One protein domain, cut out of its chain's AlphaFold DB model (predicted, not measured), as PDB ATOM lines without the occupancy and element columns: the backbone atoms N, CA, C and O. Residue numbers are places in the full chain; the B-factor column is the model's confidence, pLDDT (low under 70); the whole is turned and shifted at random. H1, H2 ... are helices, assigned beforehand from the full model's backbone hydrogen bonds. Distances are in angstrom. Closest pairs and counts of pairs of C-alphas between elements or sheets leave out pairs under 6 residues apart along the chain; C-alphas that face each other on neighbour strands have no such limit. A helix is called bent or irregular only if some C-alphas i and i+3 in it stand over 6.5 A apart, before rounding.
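This is residues 91 to 194 of the 195 residues of an uncharacterized protein of Chloroflexi bacterium HGW-Chloroflexi-6 (UniProt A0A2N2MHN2). Two long helices, H2 and H5, run side by side the same way, and H3 crosses one side of this pair about perpendicular to both. H4 packs on H3 and on the first part of H2, while H1 folds back from the start of H2 as the second leg of an open helical hairpin, away from H3 and H4. The printed part has 104 residues with five named helices, H1 to H5 in order along the chain, and no named strand; the class is all helix. The whole is compact, with a radius of gyration of the C-alphas of 13.5 A and spans of 40 by 30 by 21 A.

H1 covers residues 91 to 103, from C-alpha 91 at (-14.383, -34.766, 18.252), and is 19.9 A long. It is irregular, with C-alphas 99 and 102 7.7 A apart. H2, residues 105 to 125, is the longest helix at 30.2 A and begins at C-alpha 105 at (6.584, -38.930, 16.293). H3 covers residues 145 to 156 and is 16.6 A long; H4, residues 162 to 168, is 9.8 A long. H5, residues 177 to 192, is 22.6 A long and ends at C-alpha 192 at (-21.775, -32.329, -2.448).

H2 is the hub and touches the four other helices. H1 and H2 form a helical hairpin, touching through residues 97 to 102 and 107 to 111 alone, at a steep tilt of 40 degrees, opposite ways; their closest C-alphas, of Ile 101 and Gln 107, are 5.2 A apart. H3 touches H2 about perpendicular, at 81 degrees, with residues 150 to 155 alone; the closest C-alphas, of Arg 113 and Ala 154, are 4.9 A apart. H4 touches H2 about perpendicular, at 86 degrees, the closest C-alphas being those of Trp 109 and Phe 162 at 6.2 A. H4 also touches H3 at a steep tilt of 46 degrees, opposite ways, the closest C-alphas being those of Ile 153 and Ala 166 at 6.7 A. H5 touches H2 at a shallow tilt of 4 degrees, the same way, the closest C-alphas being those of Ala 119 and Leu 184 at 7.0 A. H3 and H5 are close but not clearly touching, with the C-alphas of Ile 147 and Val 180 6.4 A apart. H1 and H5 are only just apart, at 8.1 A. Every O i to N i+4 pair is within hydrogen-bond range in H2, H3, H4 and H5, and 7 of 9 are in H1.

The C-alphas farthest apart, of Arg 103 and Glu 194, are 40.7 A apart. The printed part has no cut. The link from H2 to H3, residues 126 to 144, is long. Mean pLDDT of the printed part is 84.7; residues 102, 132 to 134, 172 and 194 are under 70.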
ATOM      1  N   VAL A  91     -14.928 -36.099  18.560       70.06
ATOM      2  CA  VAL A  91     -14.383 -34.766  18.252       70.06
ATOM      3  C   VAL A  91     -13.475 -34.220  19.366       70.06
ATOM      4  O   VAL A  91     -12.439 -33.610  19.095       70.06
ATOM      5  N   HIS A  92     -13.816 -34.450  20.637       71.69
ATOM      6  CA  HIS A  92     -13.016 -33.983  21.773       71.69
ATOM      7  C   HIS A  92     -11.691 -34.744  21.880       71.69
ATOM      8  O   HIS A  92     -10.655 -34.151  22.195       71.69
ATOM      9  N   GLN A  93     -11.703 -36.046  21.578       71.62
ATOM     10  CA  GLN A  93     -10.480 -36.844  21.524       71.62
ATOM     11  C   GLN A  93      -9.566 -36.357  20.399       71.62
ATOM     12  O   GLN A  93      -8.380 -36.129  20.639       71.62
ATOM     13  N   LEU A  94     -10.113 -36.105  19.207       72.44
ATOM     14  CA  LEU A  94      -9.346 -35.568  18.084       72.44
ATOM     15  C   LEU A  94      -8.702 -34.217  18.439       72.44
ATOM     16  O   LEU A  94      -7.491 -34.045  18.286       72.44
ATOM     17  N   ALA A  95      -9.473 -33.292  19.022       76.12
ATOM     18  CA  ALA A  95      -8.978 -31.986  19.461       76.12
ATOM     19  C   ALA A  95      -7.846 -32.093  20.502       76.12
ATOM     20  O   ALA A  95      -6.881 -31.320  20.480       76.12
ATOM     21  N   PHE A  96      -7.931 -33.069  21.410       77.38
ATOM     22  CA  PHE A  96      -6.881 -33.343  22.386       77.38
ATOM     23  C   PHE A  96      -5.578 -33.819  21.726       77.38
ATOM     24  O   PHE A  96      -4.493 -33.360  22.103       77.38
ATOM     25  N   TRP A  97      -5.672 -34.695  20.721       71.81
ATOM     26  CA  TRP A  97      -4.512 -35.169  19.962       71.81
ATOM     27  C   TRP A  97      -3.892 -34.063  19.107       71.81
ATOM     28  O   TRP A  97      -2.670 -33.901  19.141       71.81
ATOM     29  N   LEU A  98      -4.710 -33.226  18.457       76.50
ATOM     30  CA  LEU A  98      -4.261 -32.057  17.691       76.50
ATOM     31  C   LEU A  98      -3.412 -31.098  18.536       76.50
ATOM     32  O   LEU A  98      -2.316 -30.705  18.134       76.50
ATOM     33  N   ARG A  99      -3.839 -30.802  19.770       78.06
ATOM     34  CA  ARG A  99      -3.067 -29.954  20.699       78.06
ATOM     35  C   ARG A  99      -1.718 -30.560  21.108       78.06
ATOM     36  O   ARG A  99      -0.830 -29.834  21.556       78.06
ATOM     37  N   ARG A 100      -1.543 -31.879  20.979       72.94
ATOM     38  CA  ARG A 100      -0.334 -32.616  21.386       72.94
ATOM     39  C   ARG A 100       0.562 -33.056  20.224       72.94
ATOM     40  O   ARG A 100       1.609 -33.640  20.498       72.94
ATOM     41  N   ILE A 101       0.237 -32.715  18.973       70.19
ATOM     42  CA  ILE A 101       1.024 -33.045  17.764       70.19
ATOM     43  C   ILE A 101       2.517 -32.716  17.917       70.19
ATOM     44  O   ILE A 101       3.382 -33.490  17.506       70.19
ATOM     45  N   LYS A 102       2.849 -31.598  18.575       67.94
ATOM     46  CA  LYS A 102       4.241 -31.146  18.739       67.94
ATOM     47  C   LYS A 102       5.095 -32.037  19.658       67.94
ATOM     48  O   LYS A 102       6.307 -31.854  19.694       67.94
ATOM     49  N   ARG A 103       4.506 -32.984  20.405       70.56
ATOM     50  CA  ARG A 103       5.198 -33.720  21.485       70.56
ATOM     51  C   ARG A 103       5.839 -35.056  21.089       70.56
ATOM     52  O   ARG A 103       6.559 -35.604  21.918       70.56
ATOM     53  N   GLY A 104       5.661 -35.567  19.868       80.56
ATOM     54  CA  GLY A 104       6.350 -36.803  19.473       80.56
ATOM     55  C   GLY A 104       5.927 -37.405  18.134       80.56
ATOM     56  O   GLY A 104       4.868 -37.096  17.596       80.56
ATOM     57  N   ALA A 105       6.779 -38.285  17.597       83.50
ATOM     58  CA  ALA A 105       6.584 -38.930  16.293       83.50
ATOM     59  C   ALA A 105       5.288 -39.758  16.220       83.50
ATOM     60  O   ALA A 105       4.609 -39.742  15.198       83.50
ATOM     61  N   TYR A 106       4.911 -40.416  17.324       85.88
ATOM     62  CA  TYR A 106       3.665 -41.180  17.409       85.88
ATOM     63  C   TYR A 106       2.429 -40.290  17.240       85.88
ATOM     64  O   TYR A 106       1.542 -40.635  16.469       85.88
ATOM     65  N   GLN A 107       2.370 -39.136  17.922       86.44
ATOM     66  CA  GLN A 107       1.215 -38.237  17.807       86.44
ATOM     67  C   GLN A 107       1.077 -37.679  16.391       86.44
ATOM     68  O   GLN A 107      -0.038 -37.579  15.886       86.44
ATOM     69  N   ARG A 108       2.199 -37.342  15.745       86.81
ATOM     70  CA  ARG A 108       2.195 -36.867  14.355       86.81
ATOM     71  C   ARG A 108       1.678 -37.932  13.399       86.81
ATOM     72  O   ARG A 108       0.784 -37.642  12.615       86.81
ATOM     73  N   TRP A 109       2.181 -39.161  13.522       91.56
ATOM     74  CA  TRP A 109       1.690 -40.292  12.738       91.56
ATOM     75  C   TRP A 109       0.200 -40.546  12.984       91.56
ATOM     76  O   TRP A 109      -0.539 -40.743  12.030       91.56
ATOM     77  N   PHE A 110      -0.260 -40.501  14.237       90.31
ATOM     78  CA  PHE A 110      -1.662 -40.757  14.572       90.31
ATOM     79  C   PHE A 110      -2.603 -39.730  13.930       90.31
ATOM     80  O   PHE A 110      -3.637 -40.097  13.375       90.31
ATOM     81  N   VAL A 111      -2.234 -38.446  13.957       90.56
ATOM     82  CA  VAL A 111      -3.025 -37.395  13.304       90.56
ATOM     83  C   VAL A 111      -3.006 -37.553  11.787       90.56
ATOM     84  O   VAL A 111      -4.070 -37.549  11.175       90.56
ATOM     85  N   ALA A 112      -1.830 -37.780  11.194       91.62
ATOM     86  CA  ALA A 112      -1.704 -38.041   9.762       91.62
ATOM     87  C   ALA A 112      -2.582 -39.227   9.337       91.62
ATOM     88  O   ALA A 112      -3.293 -39.170   8.335       91.62
ATOM     89  N   ARG A 113      -2.568 -40.293  10.147       93.31
ATOM     90  CA  ARG A 113      -3.346 -41.507   9.925       93.31
ATOM     91  C   ARG A 113      -4.842 -41.237   9.984       93.31
ATOM     92  O   ARG A 113      -5.568 -41.716   9.126       93.31
ATOM     93  N   THR A 114      -5.274 -40.439  10.954       91.00
ATOM     94  CA  THR A 114      -6.682 -40.059  11.097       91.00
ATOM     95  C   THR A 114      -7.166 -39.264   9.884       91.00
ATOM     96  O   THR A 114      -8.243 -39.544   9.371       91.00
ATOM     97  N   PHE A 115      -6.362 -38.325   9.370       93.06
ATOM     98  CA  PHE A 115      -6.705 -37.600   8.140       93.06
ATOM     99  C   PHE A 115      -6.734 -38.504   6.910       93.06
ATOM    100  O   PHE A 115      -7.601 -38.348   6.056       93.06
ATOM    101  N   ALA A 116      -5.815 -39.461   6.823       92.56
ATOM    102  CA  ALA A 116      -5.800 -40.422   5.732       92.56
ATOM    103  C   ALA A 116      -7.017 -41.356   5.759       92.56
ATOM    104  O   ALA A 116      -7.628 -41.585   4.720       92.56
ATOM    105  N   ASP A 117      -7.396 -41.861   6.935       91.88
ATOM    106  CA  ASP A 117      -8.600 -42.680   7.088       91.88
ATOM    107  C   ASP A 117      -9.863 -41.853   6.755       91.88
ATOM    108  O   ASP A 117     -10.721 -42.337   6.020       91.88
ATOM    109  N   LEU A 118      -9.923 -40.572   7.155       91.50
ATOM    110  CA  LEU A 118     -11.007 -39.656   6.769       91.50
ATOM    111  C   LEU A 118     -11.082 -39.440   5.249       91.50
ATOM    112  O   LEU A 118     -12.160 -39.525   4.670       91.50
ATOM    113  N   ALA A 119      -9.946 -39.197   4.589       92.00
ATOM    114  CA  ALA A 119      -9.885 -39.042   3.136       92.00
ATOM    115  C   ALA A 119     -10.388 -40.300   2.409       92.00
ATOM    116  O   ALA A 119     -11.144 -40.207   1.444       92.00
ATOM    117  N   ILE A 120     -10.012 -41.485   2.900       91.12
ATOM    118  CA  ILE A 120     -10.492 -42.765   2.370       91.12
ATOM    119  C   ILE A 120     -12.009 -42.888   2.532       91.12
ATOM    120  O   ILE A 120     -12.681 -43.343   1.607       91.12
ATOM    121  N   ASP A 121     -12.554 -42.511   3.687       90.56
ATOM    122  CA  ASP A 121     -13.989 -42.608   3.943       90.56
ATOM    123  C   ASP A 121     -14.796 -41.615   3.090       90.56
ATOM    124  O   ASP A 121     -15.850 -41.993   2.575       90.56
ATOM    125  N   ILE A 122     -14.274 -40.407   2.836       89.38
ATOM    126  CA  ILE A 122     -14.867 -39.442   1.889       89.38
ATOM    127  C   ILE A 122     -14.900 -40.030   0.471       89.38
ATOM    128  O   ILE A 122     -15.954 -40.060  -0.163       89.38
ATOM    129  N   LEU A 123     -13.775 -40.567  -0.011       89.62
ATOM    130  CA  LEU A 123     -13.694 -41.185  -1.340       89.62
ATOM    131  C   LEU A 123     -14.632 -42.398  -1.469       89.62
ATOM    132  O   LEU A 123     -15.280 -42.592  -2.498       89.62
ATOM    133  N   ARG A 124     -14.760 -43.209  -0.411       87.62
ATOM    134  CA  ARG A 124     -15.713 -44.331  -0.381       87.62
ATOM    135  C   ARG A 124     -17.162 -43.871  -0.412       87.62
ATOM    136  O   ARG A 124     -17.971 -44.522  -1.068       87.62
ATOM    137  N   ALA A 125     -17.495 -42.785   0.285       86.94
ATOM    138  CA  ALA A 125     -18.841 -42.218   0.265       86.94
ATOM    139  C   ALA A 125     -19.247 -41.773  -1.151       86.94
ATOM    140  O   ALA A 125     -20.415 -41.873  -1.513       86.94
ATOM    141  N   GLN A 126     -18.273 -41.388  -1.978       83.94
ATOM    142  CA  GLN A 126     -18.452 -41.053  -3.394       83.94
ATOM    143  C   GLN A 126     -18.458 -42.283  -4.326       83.94
ATOM    144  O   GLN A 126     -18.437 -42.149  -5.547       83.94
ATOM    145  N   GLY A 127     -18.465 -43.501  -3.776       81.19
ATOM    146  CA  GLY A 127     -18.507 -44.741  -4.554       81.19
ATOM    147  C   GLY A 127     -17.159 -45.182  -5.134       81.19
ATOM    148  O   GLY A 127     -17.114 -46.152  -5.894       81.19
ATOM    149  N   VAL A 128     -16.051 -44.529  -4.766       82.25
ATOM    150  CA  VAL A 128     -14.708 -44.930  -5.204       82.25
ATOM    151  C   VAL A 128     -14.222 -46.109  -4.366       82.25
ATOM    152  O   VAL A 128     -14.128 -46.041  -3.137       82.25
ATOM    153  N   GLN A 129     -13.853 -47.208  -5.028       77.00
ATOM    154  CA  GLN A 129     -13.163 -48.305  -4.357       77.00
ATOM    155  C   GLN A 129     -11.693 -47.943  -4.141       77.00
ATOM    156  O   GLN A 129     -10.842 -48.180  -4.992       77.00
ATOM    157  N   VAL A 130     -11.391 -47.378  -2.972       76.44
ATOM    158  CA  VAL A 130     -10.008 -47.142  -2.553       76.44
ATOM    159  C   VAL A 130      -9.406 -48.455  -2.054       76.44
ATOM    160  O   VAL A 130      -9.697 -48.917  -0.943       76.44
ATOM    161  N   GLU A 131      -8.556 -49.075  -2.871       70.00
ATOM    162  CA  GLU A 131      -7.753 -50.208  -2.425       70.00
ATOM    163  C   GLU A 131      -6.781 -49.757  -1.328       70.00
ATOM    164  O   GLU A 131      -6.025 -48.804  -1.497       70.00
ATOM    165  N   ARG A 132      -6.724 -50.497  -0.211       63.03
ATOM    166  CA  ARG A 132      -5.809 -50.229   0.922       63.03
ATOM    167  C   ARG A 132      -4.314 -50.236   0.559       63.03
ATOM    168  O   ARG A 132      -3.507 -50.019   1.455       63.03
ATOM    169  N   ARG A 133      -3.948 -50.575  -0.684       61.12
ATOM    170  CA  ARG A 133      -2.580 -50.587  -1.236       61.12
ATOM    171  C   ARG A 133      -2.400 -49.694  -2.473       61.12
ATOM    172  O   ARG A 133      -1.306 -49.672  -3.030       61.12
ATOM    173  N   GLY A 134      -3.446 -48.981  -2.897       65.00
ATOM    174  CA  GLY A 134      -3.420 -48.069  -4.040       65.00
ATOM    175  C   GLY A 134      -3.042 -46.635  -3.662       65.00
ATOM    176  O   GLY A 134      -3.127 -46.230  -2.502       65.00
ATOM    177  N   HIS A 135      -2.619 -45.846  -4.648       79.88
ATOM    178  CA  HIS A 135      -2.524 -44.394  -4.464       79.88
ATOM    179  C   HIS A 135      -3.927 -43.844  -4.181       79.88
ATOM    180  O   HIS A 135      -4.912 -44.384  -4.691       79.88
ATOM    181  N   LEU A 136      -4.028 -42.802  -3.355       83.50
ATOM    182  CA  LEU A 136      -5.313 -42.150  -3.106       83.50
ATOM    183  C   LEU A 136      -5.707 -41.414  -4.389       83.50
ATOM    184  O   LEU A 136      -5.109 -40.392  -4.721       83.50
ATOM    185  N   SER A 137      -6.660 -41.968  -5.135       84.69
ATOM    186  CA  SER A 137      -7.165 -41.409  -6.387       84.69
ATOM    187  C   SER A 137      -8.676 -41.605  -6.494       84.69
ATOM    188  O   SER A 137      -9.225 -42.601  -6.024       84.69
ATOM    189  N   GLY A 138      -9.354 -40.632  -7.101       82.69
ATOM    190  CA  GLY A 138     -10.806 -40.615  -7.268       82.69
ATOM    191  C   GLY A 138     -11.269 -39.462  -8.169       82.69
ATOM    192  O   GLY A 138     -10.453 -38.613  -8.541       82.69
ATOM    193  N   PRO A 139     -12.555 -39.417  -8.555       79.38
ATOM    194  CA  PRO A 139     -13.132 -38.313  -9.319       79.38
ATOM    195  C   PRO A 139     -12.956 -36.981  -8.576       79.38
ATOM    196  O   PRO A 139     -13.253 -36.884  -7.388       79.38
ATOM    197  N   GLY A 140     -12.398 -35.970  -9.248       82.00
ATOM    198  CA  GLY A 140     -12.119 -34.655  -8.649       82.00
ATOM    199  C   GLY A 140     -10.999 -34.636  -7.594       82.00
ATOM    200  O   GLY A 140     -10.655 -33.574  -7.083       82.00
ATOM    201  N   TRP A 141     -10.400 -35.784  -7.259       88.19
ATOM    202  CA  TRP A 141      -9.336 -35.865  -6.263       88.19
ATOM    203  C   TRP A 141      -8.006 -35.395  -6.861       88.19
ATOM    204  O   TRP A 141      -7.291 -36.158  -7.513       88.19
ATOM    205  N   ASN A 142      -7.676 -34.123  -6.638       90.88
ATOM    206  CA  ASN A 142      -6.409 -33.519  -7.051       90.88
ATOM    207  C   ASN A 142      -5.769 -32.712  -5.904       90.88
ATOM    208  O   ASN A 142      -5.745 -31.477  -5.951       90.88
ATOM    209  N   PRO A 143      -5.311 -33.377  -4.826       90.62
ATOM    210  CA  PRO A 143      -4.675 -32.697  -3.706       90.62
ATOM    211  C   PRO A 143      -3.346 -32.051  -4.104       90.62
ATOM    212  O   PRO A 143      -2.623 -32.581  -4.949       90.62
ATOM    213  N   PRO A 144      -2.951 -30.951  -3.437       93.06
ATOM    214  CA  PRO A 144      -1.584 -30.452  -3.511       93.06
ATOM    215  C   PRO A 144      -0.572 -31.567  -3.218       93.06
ATOM    216  O   PRO A 144      -0.782 -32.380  -2.314       93.06
ATOM    217  N   ALA A 145       0.546 -31.584  -3.951       90.06
ATOM    218  CA  ALA A 145       1.513 -32.687  -3.924       90.06
ATOM    219  C   ALA A 145       2.003 -33.053  -2.509       90.06
ATOM    220  O   ALA A 145       2.209 -34.228  -2.205       90.06
ATOM    221  N   ASP A 146       2.157 -32.063  -1.629       91.44
ATOM    222  CA  ASP A 146       2.609 -32.282  -0.253       91.44
ATOM    223  C   ASP A 146       1.533 -32.951   0.610       91.44
ATOM    224  O   ASP A 146       1.838 -33.864   1.378       91.44
ATOM    225  N   ILE A 147       0.265 -32.560   0.438       92.38
ATOM    226  CA  ILE A 147      -0.881 -33.176   1.122       92.38
ATOM    227  C   ILE A 147      -1.062 -34.608   0.621       92.38
ATOM    228  O   ILE A 147      -1.226 -35.518   1.433       92.38
ATOM    229  N   GLN A 148      -0.952 -34.830  -0.693       92.12
ATOM    230  CA  GLN A 148      -1.044 -36.168  -1.273       92.12
ATOM    231  C   GLN A 148      -0.004 -37.112  -0.668       92.12
ATOM    232  O   GLN A 148      -0.355 -38.153  -0.112       92.12
ATOM    233  N   LYS A 149       1.274 -36.717  -0.708       91.56
ATOM    234  CA  LYS A 149       2.374 -37.504  -0.139       91.56
ATOM    235  C   LYS A 149       2.180 -37.741   1.351       91.56
ATOM    236  O   LYS A 149       2.425 -38.842   1.835       91.56
ATOM    237  N   TYR A 150       1.752 -36.719   2.087       92.44
ATOM    238  CA  TYR A 150       1.531 -36.822   3.524       92.44
ATOM    239  C   TYR A 150       0.462 -37.863   3.867       92.44
ATOM    240  O   TYR A 150       0.702 -38.729   4.714       92.44
ATOM    241  N   LEU A 151      -0.683 -37.821   3.179       92.38
ATOM    242  CA  LEU A 151      -1.766 -38.784   3.372       92.38
ATOM    243  C   LEU A 151      -1.329 -40.192   2.954       92.38
ATOM    244  O   LEU A 151      -1.503 -41.133   3.725       92.38
ATOM    245  N   GLU A 152      -0.686 -40.349   1.795       91.81
ATOM    246  CA  GLU A 152      -0.202 -41.650   1.318       91.81
ATOM    247  C   GLU A 152       0.805 -42.281   2.292       91.81
ATOM    248  O   GLU A 152       0.664 -43.444   2.678       91.81
ATOM    249  N   ILE A 153       1.784 -41.514   2.779       91.81
ATOM    250  CA  ILE A 153       2.750 -42.009   3.770       91.81
ATOM    251  C   ILE A 153       2.036 -42.407   5.060       91.81
ATOM    252  O   ILE A 153       2.371 -43.430   5.658       91.81
ATOM    253  N   ALA A 154       1.030 -41.656   5.503       91.56
ATOM    254  CA  ALA A 154       0.259 -42.010   6.690       91.56
ATOM    255  C   ALA A 154      -0.535 -43.322   6.528       91.56
ATOM    256  O   ALA A 154      -0.656 -44.090   7.489       91.56
ATOM    257  N   VAL A 155      -1.017 -43.630   5.316       91.12
ATOM    258  CA  VAL A 155      -1.674 -44.913   5.012       91.12
ATOM    259  C   VAL A 155      -0.693 -46.087   5.118       91.12
ATOM    260  O   VAL A 155      -1.057 -47.139   5.654       91.12
ATOM    261  N   TYR A 156       0.543 -45.915   4.640       88.94
ATOM    262  CA  TYR A 156       1.509 -47.012   4.459       88.94
ATOM    263  C   TYR A 156       2.588 -47.134   5.533       88.94
ATOM    264  O   TYR A 156       3.355 -48.100   5.549       88.94
ATOM    265  N   SER A 157       2.663 -46.173   6.442       89.75
ATOM    266  CA  SER A 157       3.687 -46.138   7.477       89.75
ATOM    267  C   SER A 157       3.210 -46.706   8.809       89.75
ATOM    268  O   SER A 157       2.026 -46.756   9.144       89.75
ATOM    269  N   THR A 158       4.192 -47.085   9.616       90.06
ATOM    270  CA  THR A 158       4.019 -47.378  11.039       90.06
ATOM    271  C   THR A 158       4.449 -46.161  11.862       90.06
ATOM    272  O   THR A 158       5.242 -45.350  11.368       90.06
ATOM    273  N   PRO A 159       4.053 -46.055  13.146       88.00
ATOM    274  CA  PRO A 159       4.485 -44.942  13.993       88.00
ATOM    275  C   PRO A 159       6.011 -44.783  14.068       88.00
ATOM    276  O   PRO A 159       6.521 -43.672  14.200       88.00
ATOM    277  N   ALA A 160       6.751 -45.893  13.971       88.19
ATOM    278  CA  ALA A 160       8.210 -45.900  14.010       88.19
ATOM    279  C   ALA A 160       8.857 -45.502  12.671       88.19
ATOM    280  O   ALA A 160       9.963 -44.958  12.664       88.19
ATOM    281  N   SER A 161       8.197 -45.774  11.538       89.81
ATOM    282  CA  SER A 161       8.743 -45.511  10.200       89.81
ATOM    283  C   SER A 161       8.295 -44.178   9.601       89.81
ATOM    284  O   SER A 161       8.991 -43.665   8.726       89.81
ATOM    285  N   PHE A 162       7.200 -43.592  10.097       88.81
ATOM    286  CA  PHE A 162       6.579 -42.376   9.563       88.81
ATOM    287  C   PHE A 162       7.566 -41.227   9.349       88.81
ATOM    288  O   PHE A 162       7.747 -40.776   8.225       88.81
ATOM    289  N   GLY A 163       8.288 -40.809  10.395       86.31
ATOM    290  CA  GLY A 163       9.207 -39.668  10.288       86.31
ATOM    291  C   GLY A 163      10.371 -39.901   9.314       86.31
ATOM    292  O   GLY A 163      10.840 -38.963   8.674       86.31
ATOM    293  N   ARG A 164      10.830 -41.152   9.162       88.38
ATOM    294  CA  ARG A 164      11.876 -41.493   8.183       88.38
ATOM    295  C   ARG A 164      11.327 -41.469   6.758       88.38
ATOM    296  O   ARG A 164      11.989 -40.925   5.882       88.38
ATOM    297  N   GLN A 165      10.136 -42.030   6.546       88.44
ATOM    298  CA  GLN A 165       9.480 -42.070   5.238       88.44
ATOM    299  C   GLN A 165       9.068 -40.671   4.767       88.44
ATOM    300  O   GLN A 165       9.345 -40.325   3.625       88.44
ATOM    301  N   ALA A 166       8.519 -39.837   5.656       86.81
ATOM    302  CA  ALA A 166       8.207 -38.436   5.372       86.81
ATOM    303  C   ALA A 166       9.450 -37.676   4.883       86.81
ATOM    304  O   ALA A 166       9.440 -37.075   3.810       86.81
ATOM    305  N   LYS A 167      10.571 -37.813   5.604       87.31
ATOM    306  CA  LYS A 167      11.839 -37.188   5.216       87.31
ATOM    307  C   LYS A 167      12.383 -37.717   3.883       87.31
ATOM    308  O   LYS A 167      12.898 -36.941   3.087       87.31
ATOM    309  N   GLN A 168      12.275 -39.024   3.627       88.25
ATOM    310  CA  GLN A 168      12.690 -39.635   2.355       88.25
ATOM    311  C   GLN A 168      11.830 -39.178   1.172       88.25
ATOM    312  O   GLN A 168      12.346 -39.042   0.068       88.25
ATOM    313  N   ALA A 169      10.546 -38.904   1.404       85.38
ATOM    314  CA  ALA A 169       9.624 -38.388   0.397       85.38
ATOM    315  C   ALA A 169       9.788 -36.880   0.113       85.38
ATOM    316  O   ALA A 169       9.071 -36.328  -0.728       85.38
ATOM    317  N   GLY A 170      10.728 -36.218   0.800       85.94
ATOM    318  CA  GLY A 170      10.997 -34.789   0.655       85.94
ATOM    319  C   GLY A 170      10.033 -33.885   1.426       85.94
ATOM    320  O   GLY A 170      10.011 -32.689   1.165       85.94
ATOM    321  N   LEU A 171       9.253 -34.423   2.374       84.94
ATOM    322  CA  LEU A 171       8.472 -33.602   3.304       84.94
ATOM    323  C   LEU A 171       9.432 -33.040   4.354       84.94
ATOM    324  O   LEU A 171       9.745 -33.685   5.358       84.94
ATOM    325  N   GLU A 172       9.970 -31.856   4.071       69.94
ATOM    326  CA  GLU A 172      10.917 -31.171   4.953       69.94
ATOM    327  C   GLU A 172      10.230 -30.679   6.238       69.94
ATOM    328  O   GLU A 172      10.828 -30.697   7.315       69.94
ATOM    329  N   THR A 173       8.944 -30.328   6.141       74.31
ATOM    330  CA  THR A 173       8.069 -29.987   7.268       74.31
ATOM    331  C   THR A 173       6.735 -30.714   7.113       74.31
ATOM    332  O   THR A 173       6.204 -30.801   6.007       74.31
ATOM    333  N   ASP A 174       6.203 -31.252   8.216       80.25
ATOM    334  CA  ASP A 174       4.852 -31.819   8.228       80.25
ATOM    335  C   ASP A 174       3.858 -30.717   7.796       80.25
ATOM    336  O   ASP A 174       3.918 -29.625   8.376       80.25
ATOM    337  N   PRO A 175       2.970 -30.955   6.809       82.50
ATOM    338  CA  PRO A 175       1.981 -29.964   6.405       82.50
ATOM    339  C   PRO A 175       1.147 -29.536   7.611       82.50
ATOM    340  O   PRO A 175       0.843 -30.342   8.499       82.50
ATOM    341  N   GLU A 176       0.793 -28.251   7.661       87.75
ATOM    342  CA  GLU A 176      -0.017 -27.747   8.759       87.75
ATOM    343  C   GLU A 176      -1.361 -28.493   8.781       87.75
ATOM    344  O   GLU A 176      -2.036 -28.553   7.751       87.75
ATOM    345  N   PRO A 177      -1.788 -29.047   9.934       87.31
ATOM    346  CA  PRO A 177      -3.046 -29.785  10.026       87.31
ATOM    347  C   PRO A 177      -4.247 -29.001   9.489       87.31
ATOM    348  O   PRO A 177      -5.156 -29.591   8.918       87.31
ATOM    349  N   GLN A 178      -4.221 -27.671   9.633       88.56
ATOM    350  CA  GLN A 178      -5.260 -26.779   9.131       88.56
ATOM    351  C   GLN A 178      -5.386 -26.827   7.603       88.56
ATOM    352  O   GLN A 178      -6.501 -26.899   7.105       88.56
ATOM    353  N   ALA A 179      -4.268 -26.863   6.873       91.12
ATOM    354  CA  ALA A 179      -4.273 -26.919   5.411       91.12
ATOM    355  C   ALA A 179      -4.829 -28.256   4.891       91.12
ATOM    356  O   ALA A 179      -5.530 -28.296   3.883       91.12
ATOM    357  N   VAL A 180      -4.548 -29.358   5.598       91.38
ATOM    358  CA  VAL A 180      -5.112 -30.678   5.267       91.38
ATOM    359  C   VAL A 180      -6.623 -30.691   5.502       91.38
ATOM    360  O   VAL A 180      -7.362 -31.190   4.660       91.38
ATOM    361  N   ILE A 181      -7.088 -30.123   6.620       92.00
ATOM    362  CA  ILE A 181      -8.519 -30.018   6.941       92.00
ATOM    363  C   ILE A 181      -9.243 -29.156   5.904       92.00
ATOM    364  O   ILE A 181     -10.226 -29.611   5.335       92.00
ATOM    365  N   GLU A 182      -8.730 -27.959   5.617       93.50
ATOM    366  CA  GLU A 182      -9.321 -27.025   4.650       93.50
ATOM    367  C   GLU A 182      -9.454 -27.654   3.259       93.50
ATOM    368  O   GLU A 182     -10.488 -27.512   2.604       93.50
ATOM    369  N   TYR A 183      -8.447 -28.419   2.829       93.19
ATOM    370  CA  TYR A 183      -8.521 -29.164   1.579       93.19
ATOM    371  C   TYR A 183      -9.630 -30.227   1.599       93.19
ATOM    372  O   TYR A 183     -10.440 -30.284   0.675       93.19
ATOM    373  N   LEU A 184      -9.690 -31.059   2.647       91.69
ATOM    374  CA  LEU A 184     -10.706 -32.112   2.759       91.69
ATOM    375  C   LEU A 184     -12.125 -31.534   2.846       91.69
ATOM    376  O   LEU A 184     -13.039 -32.073   2.226       91.69
ATOM    377  N   GLU A 185     -12.308 -30.427   3.563       91.94
ATOM    378  CA  GLU A 185     -13.583 -29.709   3.646       91.94
ATOM    379  C   GLU A 185     -13.991 -29.133   2.287       91.94
ATOM    380  O   GLU A 185     -15.125 -29.340   1.854       91.94
ATOM    381  N   THR A 186     -13.065 -28.473   1.584       92.88
ATOM    382  CA  THR A 186     -13.311 -27.924   0.240       92.88
ATOM    383  C   THR A 186     -13.722 -29.032  -0.728       92.88
ATOM    384  O   THR A 186     -14.729 -28.901  -1.422       92.88
ATOM    385  N   TYR A 187     -13.005 -30.158  -0.712       89.44
ATOM    386  CA  TYR A 187     -13.314 -31.317  -1.547       89.44
ATOM    387  C   TYR A 187     -14.696 -31.917  -1.234       89.44
ATOM    388  O   TYR A 187     -15.458 -32.252  -2.144       89.44
ATOM    389  N   MET A 188     -15.068 -32.017   0.047       89.12
ATOM    390  CA  MET A 188     -16.410 -32.462   0.441       89.12
ATOM    391  C   MET A 188     -17.508 -31.502  -0.035       89.12
ATOM    392  O   MET A 188     -18.554 -31.957  -0.493       89.12
ATOM    393  N   MET A 189     -17.292 -30.186   0.061       88.75
ATOM    394  CA  MET A 189     -18.275 -29.193  -0.381       88.75
ATOM    395  C   MET A 189     -18.463 -29.210  -1.899       88.75
ATOM    396  O   MET A 189     -19.601 -29.192  -2.368       88.75
ATOM    397  N   GLU A 190     -17.370 -29.277  -2.660       87.44
ATOM    398  CA  GLU A 190     -17.404 -29.323  -4.125       87.44
ATOM    399  C   GLU A 190     -18.172 -30.553  -4.617       87.44
ATOM    400  O   GLU A 190     -19.109 -30.431  -5.402       87.44
ATOM    401  N   THR A 191     -17.873 -31.721  -4.050       82.31
ATOM    402  CA  THR A 191     -18.536 -32.977  -4.435       82.31
ATOM    403  C   THR A 191     -19.977 -33.100  -3.944       82.31
ATOM    404  O   THR A 191     -20.763 -33.813  -4.556       82.31
ATOM    405  N   SER A 192     -20.370 -32.384  -2.885       81.12
ATOM    406  CA  SER A 192     -21.775 -32.329  -2.448       81.12
ATOM    407  C   SER A 192     -22.679 -31.471  -3.346       81.12
ATOM    408  O   SER A 192     -23.900 -31.588  -3.262       81.12
ATOM    409  N   ASN A 193     -22.092 -30.611  -4.188       77.25
ATOM    410  CA  ASN A 193     -22.812 -29.674  -5.055       77.25
ATOM    411  C   ASN A 193     -22.963 -30.164  -6.507       77.25
ATOM    412  O   ASN A 193     -23.638 -29.492  -7.288       77.25
ATOM    413  N   GLU A 194     -22.369 -31.304  -6.876       64.19
ATOM    414  CA  GLU A 194     -22.617 -31.970  -8.160       64.19
ATOM    415  C   GLU A 194     -23.793 -32.963  -8.010       64.19
ATOM    416  O   GLU A 194     -23.654 -33.952  -7.287       64.19
TER     417      GLU A 194